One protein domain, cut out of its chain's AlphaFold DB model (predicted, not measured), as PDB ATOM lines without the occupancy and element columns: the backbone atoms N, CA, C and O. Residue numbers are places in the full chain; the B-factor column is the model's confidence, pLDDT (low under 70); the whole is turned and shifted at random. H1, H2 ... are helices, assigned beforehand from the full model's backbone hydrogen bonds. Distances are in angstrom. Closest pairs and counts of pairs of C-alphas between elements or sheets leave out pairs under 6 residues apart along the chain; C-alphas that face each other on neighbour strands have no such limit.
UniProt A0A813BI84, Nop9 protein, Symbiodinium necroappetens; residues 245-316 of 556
ATOM      1  N   ARG A 245     159.598  86.682 106.550       96.38
ATOM      2  CA  ARG A 245     160.003  85.342 107.021       96.38
ATOM      3  C   ARG A 245     158.963  84.662 107.913       96.38
ATOM      4  O   ARG A 245     159.205  83.549 108.369       96.38
ATOM      5  N   ILE A 246     157.822  85.304 108.193       97.94
ATOM      6  CA  ILE A 246     156.828  84.790 109.154       97.94
ATOM      7  C   ILE A 246     156.378  83.372 108.796       97.94
ATOM      8  O   ILE A 246     156.359  82.520 109.679       97.94
ATOM      9  N   SER A 247     156.055  83.109 107.527       97.12
ATOM     10  CA  SER A 247     155.632  81.774 107.081       97.12
ATOM     11  C   SER A 247     156.728  80.724 107.217       97.12
ATOM     12  O   SER A 247     156.491  79.685 107.828       97.12
ATOM     13  N   ASP A 248     157.936  81.002 106.727       96.81
ATOM     14  CA  ASP A 248     159.051  80.053 106.804       96.81
ATOM     15  C   ASP A 248     159.397  79.710 108.258       96.81
ATOM     16  O   ASP A 248     159.559  78.539 108.615       96.81
ATOM     17  N   LEU A 249     159.422  80.727 109.127       97.88
ATOM     18  CA  LEU A 249     159.635  80.551 110.560       97.88
ATOM     19  C   LEU A 249     158.483  79.766 111.199       97.88
ATOM     20  O   LEU A 249     158.739  78.856 111.984       97.88
ATOM     21  N   ALA A 250     157.227  80.064 110.858       97.88
ATOM     22  CA  ALA A 250     156.061  79.350 111.380       97.88
ATOM     23  C   ALA A 250     156.051  77.873 110.964       97.88
ATOM     24  O   ALA A 250     155.679  77.012 111.761       97.88
ATOM     25  N   MET A 251     156.510  77.565 109.753       96.62
ATOM     26  CA  MET A 251     156.634  76.195 109.251       96.62
ATOM     27  C   MET A 251     157.920  75.500 109.706       96.62
ATOM     28  O   MET A 251     158.047  74.289 109.550       96.62
ATOM     29  N   GLY A 252     158.841  76.232 110.336       94.88
ATOM     30  CA  GLY A 252     160.107  75.698 110.824       94.88
ATOM     31  C   GLY A 252     161.052  75.271 109.702       94.88
ATOM     32  O   GLY A 252     161.797  74.311 109.883       94.88
ATOM     33  N   VAL A 253     161.015  75.964 108.556       92.44
ATOM     34  CA  VAL A 253     161.807  75.636 107.356       92.44
ATOM     35  C   VAL A 253     163.305  75.694 107.652       92.44
ATOM     36  O   VAL A 253     164.034  74.758 107.333       92.44
ATOM     37  N   GLN A 254     163.770  76.774 108.286       84.81
ATOM     38  CA  GLN A 254     165.179  76.934 108.657       84.81
ATOM     39  C   GLN A 254     165.522  76.239 109.981       84.81
ATOM     40  O   GLN A 254     166.643  75.776 110.177       84.81
ATOM     41  N   SER A 255     164.579  76.206 110.926       92.44
ATOM     42  CA  SER A 255     164.818  75.743 112.293       92.44
ATOM     43  C   SER A 255     163.523  75.324 112.976       92.44
ATOM     44  O   SER A 255     162.506  76.015 112.889       92.44
ATOM     45  N   SER A 256     163.582  74.250 113.768       94.69
ATOM     46  CA  SER A 256     162.458  73.785 114.592       94.69
ATOM     47  C   SER A 256     162.059  74.768 115.704       94.69
ATOM     48  O   SER A 256     160.994  74.614 116.304       94.69
ATOM     49  N   PHE A 257     162.874  75.801 115.963       95.81
ATOM     50  CA  PHE A 257     162.587  76.858 116.938       95.81
ATOM     51  C   PHE A 257     161.767  78.025 116.359       95.81
ATOM     52  O   PHE A 257     161.132  78.758 117.121       95.81
ATOM     53  N   GLY A 258     161.726  78.175 115.029       97.25
ATOM     54  CA  GLY A 258     161.013  79.252 114.331       97.25
ATOM     55  C   GLY A 258     159.555  79.462 114.777       97.25
ATOM     56  O   GLY A 258     159.187  80.600 115.080       97.25
ATOM     57  N   PRO A 259     158.727  78.408 114.934       97.94
ATOM     58  CA  PRO A 259     157.318  78.585 115.281       97.94
ATOM     59  C   PRO A 259     157.120  79.241 116.653       97.94
ATOM     60  O   PRO A 259     156.193  80.026 116.842       97.94
ATOM     61  N   PHE A 260     158.003  78.961 117.617       96.56
ATOM     62  CA  PHE A 260     157.943  79.565 118.952       96.56
ATOM     63  C   PHE A 260     158.294  81.055 118.912       96.56
ATOM     64  O   PHE A 260     157.660  81.859 119.593       96.56
ATOM     65  N   LEU A 261     159.232  81.449 118.048       97.69
ATOM     66  CA  LEU A 261     159.550  82.859 117.822       97.69
ATOM     67  C   LEU A 261     158.384  83.608 117.185       97.69
ATOM     68  O   LEU A 261     158.081  84.720 117.604       97.69
ATOM     69  N   VAL A 262     157.682  82.995 116.229       98.44
ATOM     70  CA  VAL A 262     156.491  83.605 115.618       98.44
ATOM     71  C   VAL A 262     155.351  83.748 116.636       98.44
ATOM     72  O   VAL A 262     154.655  84.765 116.641       98.44
ATOM     73  N   GLN A 263     155.189  82.794 117.558       97.94
ATOM     74  CA  GLN A 263     154.251  82.938 118.680       97.94
ATOM     75  C   GLN A 263     154.600  84.155 119.552       97.94
ATOM     76  O   GLN A 263     153.724  84.972 119.841       97.94
ATOM     77  N   LYS A 264     155.880  84.323 119.916       97.25
ATOM     78  CA  LYS A 264     156.352  85.486 120.690       97.25
ATOM     79  C   LYS A 264     156.245  86.797 119.924       97.25
ATOM     80  O   LYS A 264     155.901  87.822 120.512       97.25
ATOM     81  N   LEU A 265     156.478  86.768 118.614       98.12
ATOM     82  CA  LEU A 265     156.247  87.904 117.734       98.12
ATOM     83  C   LEU A 265     154.785  88.346 117.838       98.12
ATOM     84  O   LEU A 265     154.534  89.507 118.150       98.12
ATOM     85  N   ALA A 266     153.833  87.428 117.658       98.19
ATOM     86  CA  ALA A 266     152.405  87.725 117.739       98.19
ATOM     87  C   ALA A 266     151.981  88.259 119.124       98.19
ATOM     88  O   ALA A 266     151.238  89.244 119.203       98.19
ATOM     89  N   ASP A 267     152.510  87.688 120.214       96.56
ATOM     90  CA  ASP A 267     152.293  88.197 121.578       96.56
ATOM     91  C   ASP A 267     152.769  89.663 121.719       96.56
ATOM     92  O   ASP A 267     152.095  90.472 122.361       96.56
ATOM     93  N   GLY A 268     153.880  90.028 121.065       95.12
ATOM     94  CA  GLY A 268     154.484  91.362 121.111       95.12
ATOM     95  C   GLY A 268     153.884  92.419 120.175       95.12
ATOM     96  O   GLY A 268     154.236  93.590 120.309       95.12
ATOM     97  N   LEU A 269     152.984  92.065 119.246       95.88
ATOM     98  CA  LEU A 269     152.421  93.018 118.274       95.88
ATOM     99  C   LEU A 269     151.658  94.149 118.977       95.88
ATOM    100  O   LEU A 269     150.788  93.888 119.812       95.88
ATOM    101  N   ARG A 270     151.933  95.410 118.618       90.94
ATOM    102  CA  ARG A 270     151.380  96.589 119.322       90.94
ATOM    103  C   ARG A 270     150.415  97.432 118.494       90.94
ATOM    104  O   ARG A 270     149.632  98.177 119.069       90.94
ATOM    105  N   ALA A 271     150.466  97.326 117.169       93.06
ATOM    106  CA  ALA A 271     149.741  98.216 116.270       93.06
ATOM    107  C   ALA A 271     148.993  97.449 115.174       93.06
ATOM    108  O   ALA A 271     149.491  96.456 114.639       93.06
ATOM    109  N   ALA A 272     147.814  97.957 114.805       96.38
ATOM    110  CA  ALA A 272     146.965  97.372 113.770       96.38
ATOM    111  C   ALA A 272     147.675  97.183 112.410       96.38
ATOM    112  O   ALA A 272     147.555  96.087 111.860       96.38
ATOM    113  N   PRO A 273     148.466  98.148 111.888       95.75
ATOM    114  CA  PRO A 273     149.152  97.965 110.607       95.75
ATOM    115  C   PRO A 273     150.181  96.827 110.628       95.75
ATOM    116  O   PRO A 273     150.248  96.040 109.690       95.75
ATOM    117  N   GLN A 274     150.951  96.693 111.717       95.25
ATOM    118  CA  GLN A 274     151.916  95.596 111.864       95.25
ATOM    119  C   GLN A 274     151.215  94.235 111.899       95.25
ATOM    120  O   GLN A 274     151.656  93.305 111.232       95.25
ATOM    121  N   LEU A 275     150.095  94.129 112.624       97.88
ATOM    122  CA  LEU A 275     149.290  92.909 112.642       97.88
ATOM    123  C   LEU A 275     148.759  92.558 111.244       97.88
ATOM    124  O   LEU A 275     148.842  91.404 110.844       97.88
ATOM    125  N   GLN A 276     148.225  93.525 110.498       97.62
ATOM    126  CA  GLN A 276     147.683  93.284 109.154       97.62
ATOM    127  C   GLN A 276     148.749  92.801 108.166       97.62
ATOM    128  O   GLN A 276     148.487  91.895 107.372       97.62
ATOM    129  N   LEU A 277     149.956  93.374 108.230       97.50
ATOM    130  CA  LEU A 277     151.102  92.900 107.452       97.50
ATOM    131  C   LEU A 277     151.445  91.456 107.822       97.50
ATOM    132  O   LEU A 277     151.476  90.595 106.951       97.50
ATOM    133  N   ALA A 278     151.566  91.176 109.119       98.06
ATOM    134  CA  ALA A 278     151.925  89.851 109.599       98.06
ATOM    135  C   ALA A 278     150.884  88.772 109.245       98.06
ATOM    136  O   ALA A 278     151.236  87.662 108.862       98.06
ATOM    137  N   LEU A 279     149.591  89.110 109.315       98.25
ATOM    138  CA  LEU A 279     148.494  88.240 108.877       98.25
ATOM    139  C   LEU A 279     148.514  87.972 107.367       98.25
ATOM    140  O   LEU A 279     148.003  86.943 106.939       98.25
ATOM    141  N   SER A 280     149.052  88.898 106.567       97.06
ATOM    142  CA  SER A 280     149.186  88.728 105.113       97.06
ATOM    143  C   SER A 280     150.365  87.828 104.748       97.06
ATOM    144  O   SER A 280     150.349  87.200 103.698       97.06
ATOM    145  N   GLU A 281     151.383  87.789 105.604       96.50
ATOM    146  CA  GLU A 281     152.611  87.018 105.403       96.50
ATOM    147  C   GLU A 281     152.524  85.597 105.951       96.50
ATOM    148  O   GLU A 281     153.326  84.763 105.544       96.50
ATOM    149  N   LEU A 282     151.588  85.312 106.863       98.00
ATOM    150  CA  LEU A 282     151.380  83.982 107.431       98.00
ATOM    151  C   LEU A 282     150.542  83.089 106.502       98.00
ATOM    152  O   LEU A 282     149.400  83.411 106.174       98.00
ATOM    153  N   ASP A 283     151.065  81.911 106.175       97.25
ATOM    154  CA  ASP A 283     150.348  80.850 105.476       97.25
ATOM    155  C   ASP A 283     149.513  80.014 106.463       97.25
ATOM    156  O   ASP A 283     149.982  79.061 107.096       97.25
ATOM    157  N   PHE A 284     148.240  80.392 106.603       98.19
ATOM    158  CA  PHE A 284     147.279  79.679 107.445       98.19
ATOM    159  C   PHE A 284     146.942  78.281 106.916       98.19
ATOM    160  O   PHE A 284     146.600  77.417 107.723       98.19
ATOM    161  N   GLU A 285     147.011  78.047 105.602       97.38
ATOM    162  CA  GLU A 285     146.662  76.750 105.012       97.38
ATOM    163  C   GLU A 285     147.709  75.713 105.403       97.38
ATOM    164  O   GLU A 285     147.363  74.657 105.933       97.38
ATOM    165  N   SER A 286     148.989  76.065 105.274       97.12
ATOM    166  CA  SER A 286     150.087  75.221 105.745       97.12
ATOM    167  C   SER A 286     150.081  75.064 107.269       97.12
ATOM    168  O   SER A 286     150.287  73.958 107.768       97.12
ATOM    169  N   CYS A 287     149.777  76.128 108.029       98.00
ATOM    170  CA  CYS A 287     149.751  76.069 109.496       98.00
ATOM    171  C   CYS A 287     148.587  75.259 110.082       98.00
ATOM    172  O   CYS A 287     148.681  74.849 111.237       98.00
ATOM    173  N   LEU A 288     147.491  75.064 109.345       97.56
ATOM    174  CA  LEU A 288     146.317  74.293 109.785       97.56
ATOM    175  C   LEU A 288     146.128  72.989 109.004       97.56
ATOM    176  O   LEU A 288     145.238  72.207 109.336       97.56
ATOM    177  N   GLY A 289     146.947  72.755 107.981       94.25
ATOM    178  CA  GLY A 289     146.860  71.591 107.115       94.25
ATOM    179  C   GLY A 289     147.343  70.296 107.777       94.25
ATOM    180  O   GLY A 289     147.883  70.305 108.884       94.25
ATOM    181  N   PRO A 290     147.223  69.150 107.086       89.75
ATOM    182  CA  PRO A 290     147.502  67.824 107.654       89.75
ATOM    183  C   PRO A 290     148.950  67.621 108.119       89.75
ATOM    184  O   PRO A 290     149.215  66.770 108.963       89.75
ATOM    185  N   GLN A 291     149.887  68.381 107.548       88.50
ATOM    186  CA  GLN A 291     151.320  68.303 107.846       88.50
ATOM    187  C   GLN A 291     151.737  69.201 109.025       88.50
ATOM    188  O   GLN A 291     152.888  69.158 109.456       88.50
ATOM    189  N   SER A 292     150.818  70.012 109.554       94.25
ATOM    190  CA  SER A 292     151.097  70.942 110.647       94.25
ATOM    191  C   SER A 292     151.148  70.247 112.010       94.25
ATOM    192  O   SER A 292     150.385  69.324 112.309       94.25
ATOM    193  N   GLY A 293     152.054  70.711 112.871       94.44
ATOM    194  CA  GLY A 293     152.174  70.261 114.251       94.44
ATOM    195  C   GLY A 293     151.494  71.203 115.252       94.44
ATOM    196  O   GLY A 293     151.015  72.284 114.902       94.44
ATOM    197  N   PRO A 294     151.497  70.840 116.550       96.12
ATOM    198  CA  PRO A 294     150.916  71.672 117.602       96.12
ATOM    199  C   PRO A 294     151.490  73.094 117.664       96.12
ATOM    200  O   PRO A 294     150.765  74.024 118.005       96.12
ATOM    201  N   SER A 295     152.772  73.289 117.343       96.50
ATOM    202  CA  SER A 295     153.405  74.613 117.375       96.50
ATOM    203  C   SER A 295     152.864  75.545 116.286       96.50
ATOM    204  O   SER A 295     152.646  76.721 116.576       96.50
ATOM    205  N   GLN A 296     152.572  75.035 115.085       97.94
ATOM    206  CA  GLN A 296     151.920  75.790 114.007       97.94
ATOM    207  C   GLN A 296     150.487  76.186 114.380       97.94
ATOM    208  O   GLN A 296     150.078  77.330 114.181       97.94
ATOM    209  N   HIS A 297     149.728  75.279 115.006       98.06
ATOM    210  CA  HIS A 297     148.377  75.610 115.480       98.06
ATOM    211  C   HIS A 297     148.408  76.733 116.516       98.06
ATOM    212  O   HIS A 297     147.552  77.618 116.506       98.06
ATOM    213  N   VAL A 298     149.410  76.720 117.402       98.38
ATOM    214  CA  VAL A 298     149.594  77.781 118.395       98.38
ATOM    215  C   VAL A 298     150.039  79.092 117.737       98.38
ATOM    216  O   VAL A 298     149.602  80.141 118.194       98.38
ATOM    217  N   VAL A 299     150.808  79.078 116.639       98.69
ATOM    218  CA  VAL A 299     151.080  80.301 115.851       98.69
ATOM    219  C   VAL A 299     149.765  80.957 115.419       98.69
ATOM    220  O   VAL A 299     149.531  82.123 115.733       98.69
ATOM    221  N   VAL A 300     148.869  80.197 114.783       98.81
ATOM    222  CA  VAL A 300     147.551  80.702 114.360       98.81
ATOM    223  C   VAL A 300     146.747  81.220 115.552       98.81
ATOM    224  O   VAL A 300     146.212  82.327 115.503       98.81
ATOM    225  N   LEU A 301     146.708  80.459 116.649       98.75
ATOM    226  CA  LEU A 301     146.063  80.879 117.892       98.75
ATOM    227  C   LEU A 301     146.596  82.235 118.381       98.75
ATOM    228  O   LEU A 301     145.801  83.115 118.700       98.75
ATOM    229  N   LYS A 302     147.920  82.427 118.403       98.75
ATOM    230  CA  LYS A 302     148.548  83.670 118.869       98.75
ATOM    231  C   LYS A 302     148.224  84.868 117.991       98.75
ATOM    232  O   LYS A 302     147.980  85.952 118.517       98.75
ATOM    233  N   PHE A 303     148.123  84.686 116.679       98.81
ATOM    234  CA  PHE A 303     147.652  85.749 115.790       98.81
ATOM    235  C   PHE A 303     146.180  86.106 116.017       98.81
ATOM    236  O   PHE A 303     145.827  87.287 115.992       98.81
ATOM    237  N   LEU A 304     145.322  85.123 116.303       98.81
ATOM    238  CA  LEU A 304     143.926  85.379 116.668       98.81
ATOM    239  C   LEU A 304     143.814  86.100 118.021       98.81
ATOM    240  O   LEU A 304     143.024  87.036 118.159       98.81
ATOM    241  N   GLU A 305     144.628  85.719 119.010       98.56
ATOM    242  CA  GLU A 305     144.722  86.417 120.297       98.56
ATOM    243  C   GLU A 305     145.218  87.859 120.123       98.56
ATOM    244  O   GLU A 305     144.660  88.775 120.730       98.56
ATOM    245  N   ALA A 306     146.213  88.087 119.258       98.50
ATOM    246  CA  ALA A 306     146.702  89.422 118.920       98.50
ATOM    247  C   ALA A 306     145.617  90.272 118.242       98.50
ATOM    248  O   ALA A 306     145.427  91.430 118.618       98.50
ATOM    249  N   ALA A 307     144.854  89.694 117.308       98.50
ATOM    250  CA  ALA A 307     143.729  90.364 116.662       98.50
ATOM    251  C   ALA A 307     142.645  90.776 117.666       98.50
ATOM    252  O   ALA A 307     142.154  91.906 117.623       98.50
ATOM    253  N   LEU A 308     142.326  89.906 118.628       97.00
ATOM    254  CA  LEU A 308     141.374  90.207 119.695       97.00
ATOM    255  C   LEU A 308     141.898  91.284 120.656       97.00
ATOM    256  O   LEU A 308     141.164  92.209 121.007       97.00
ATOM    257  N   ARG A 309     143.171  91.190 121.059       97.31
ATOM    258  CA  ARG A 309     143.837  92.145 121.957       97.31
ATOM    259  C   ARG A 309     143.919  93.544 121.348       97.31
ATOM    260  O   ARG A 309     143.656  94.517 122.044       97.31
ATOM    261  N   LEU A 310     144.263  93.638 120.064       97.19
ATOM    262  CA  LEU A 310     144.389  94.905 119.334       97.19
ATOM    263  C   LEU A 310     143.066  95.396 118.735       97.19
ATOM    264  O   LEU A 310     143.014  96.516 118.235       97.19
ATOM    265  N   ARG A 311     142.010  94.569 118.763       96.62
ATOM    266  CA  ARG A 311     140.720  94.822 118.096       96.62
ATOM    267  C   ARG A 311     140.891  95.211 116.621       96.62
ATOM    268  O   ARG A 311     140.196  96.081 116.106       96.62
ATOM    269  N   ALA A 312     141.833  94.562 115.943       97.50
ATOM    270  CA  ALA A 312     142.225  94.855 114.571       97.50
ATOM    271  C   ALA A 312     142.483  93.557 113.803       97.50
ATOM    272  O   ALA A 312     142.734  92.518 114.403       97.50
ATOM    273  N   GLY A 313     142.390  93.591 112.471       97.44
ATOM    274  CA  GLY A 313     142.646  92.410 111.634       97.44
ATOM    275  C   GLY A 313     141.659  91.247 111.825       97.44
ATOM    276  O   GLY A 313     141.864  90.197 111.232       97.44
ATOM    277  N   LEU A 314     140.578  91.418 112.601       98.06
ATOM    278  CA  LEU A 314     139.627  90.351 112.949       98.06
ATOM    279  C   LEU A 314     139.051  89.662 111.703       98.06
ATOM    280  O   LEU A 314     139.181  88.453 111.567       98.06
ATOM    281  N   LYS A 315     138.495  90.439 110.760       97.75
ATOM    282  CA  LYS A 315     137.952  89.922 109.488       97.75
ATOM    283  C   LYS A 315     139.009  89.217 108.641       97.75
ATOM    284  O   LYS A 315     138.738  88.173 108.067       97.75
ATOM    285  N   GLN A 316     140.213  89.782 108.566       98.25
ATOM    286  CA  GLN A 316     141.308  89.196 107.794       98.25
ATOM    287  C   GLN A 316     141.714  87.842 108.382       98.25
ATOM    288  O   GLN A 316     141.761  86.848 107.664       98.25
TER     289      GLN A 316
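This is residues 245 to 316 of the 556 residues of the protein "Nop9 protein" of Symbiodinium necroappetens (UniProt A0A813BI84). The longest helix, H5, lies side by side with H2 in a compact body; H3 packs on residues 303 to 310 of H5, H4 on residues 296 to 300, and H1 packs steeply on H2. The printed part has 72 residues with five named helices, H1 to H5 in order, and no named strand: all helix. The radius of gyration of the C-alphas is 11.1 A, and the spans are 30 by 20 by 17 A.

H5, residues 294 to 310, is 24.2 A long and ends at C-alpha 310 (144.389, 94.905, 119.334). H2 is residues 258 to 268, H3 272 to 281, H4 284 to 288. H1, residues 245 to 251, begins at C-alpha 245 (160.003, 85.342, 107.021).

H5 touches H2 at a shallow tilt of 13 degrees, the same way; their closest C-alphas, Gln 263 and Val 299, are 5.0 A apart. H3 touches H5 at 26 degrees, opposite ways, the closest C-alphas being Ala 272 and Leu 310, 6.6 A. H1 touches H2 at a steep tilt of 57 degrees, closest at the C-alphas of Ala 250 and Pro 259, 4.2 A. H2 and H4 are apart. In H1, H2, H3, H4 and H5 every O i to N i+4 pair is within hydrogen-bond range.

The farthest C-alphas, Gln 254 and Arg 311, are 31.7 A apart. The printed part has no cut and no long link, and no printed residue is under 70 in pLDDT.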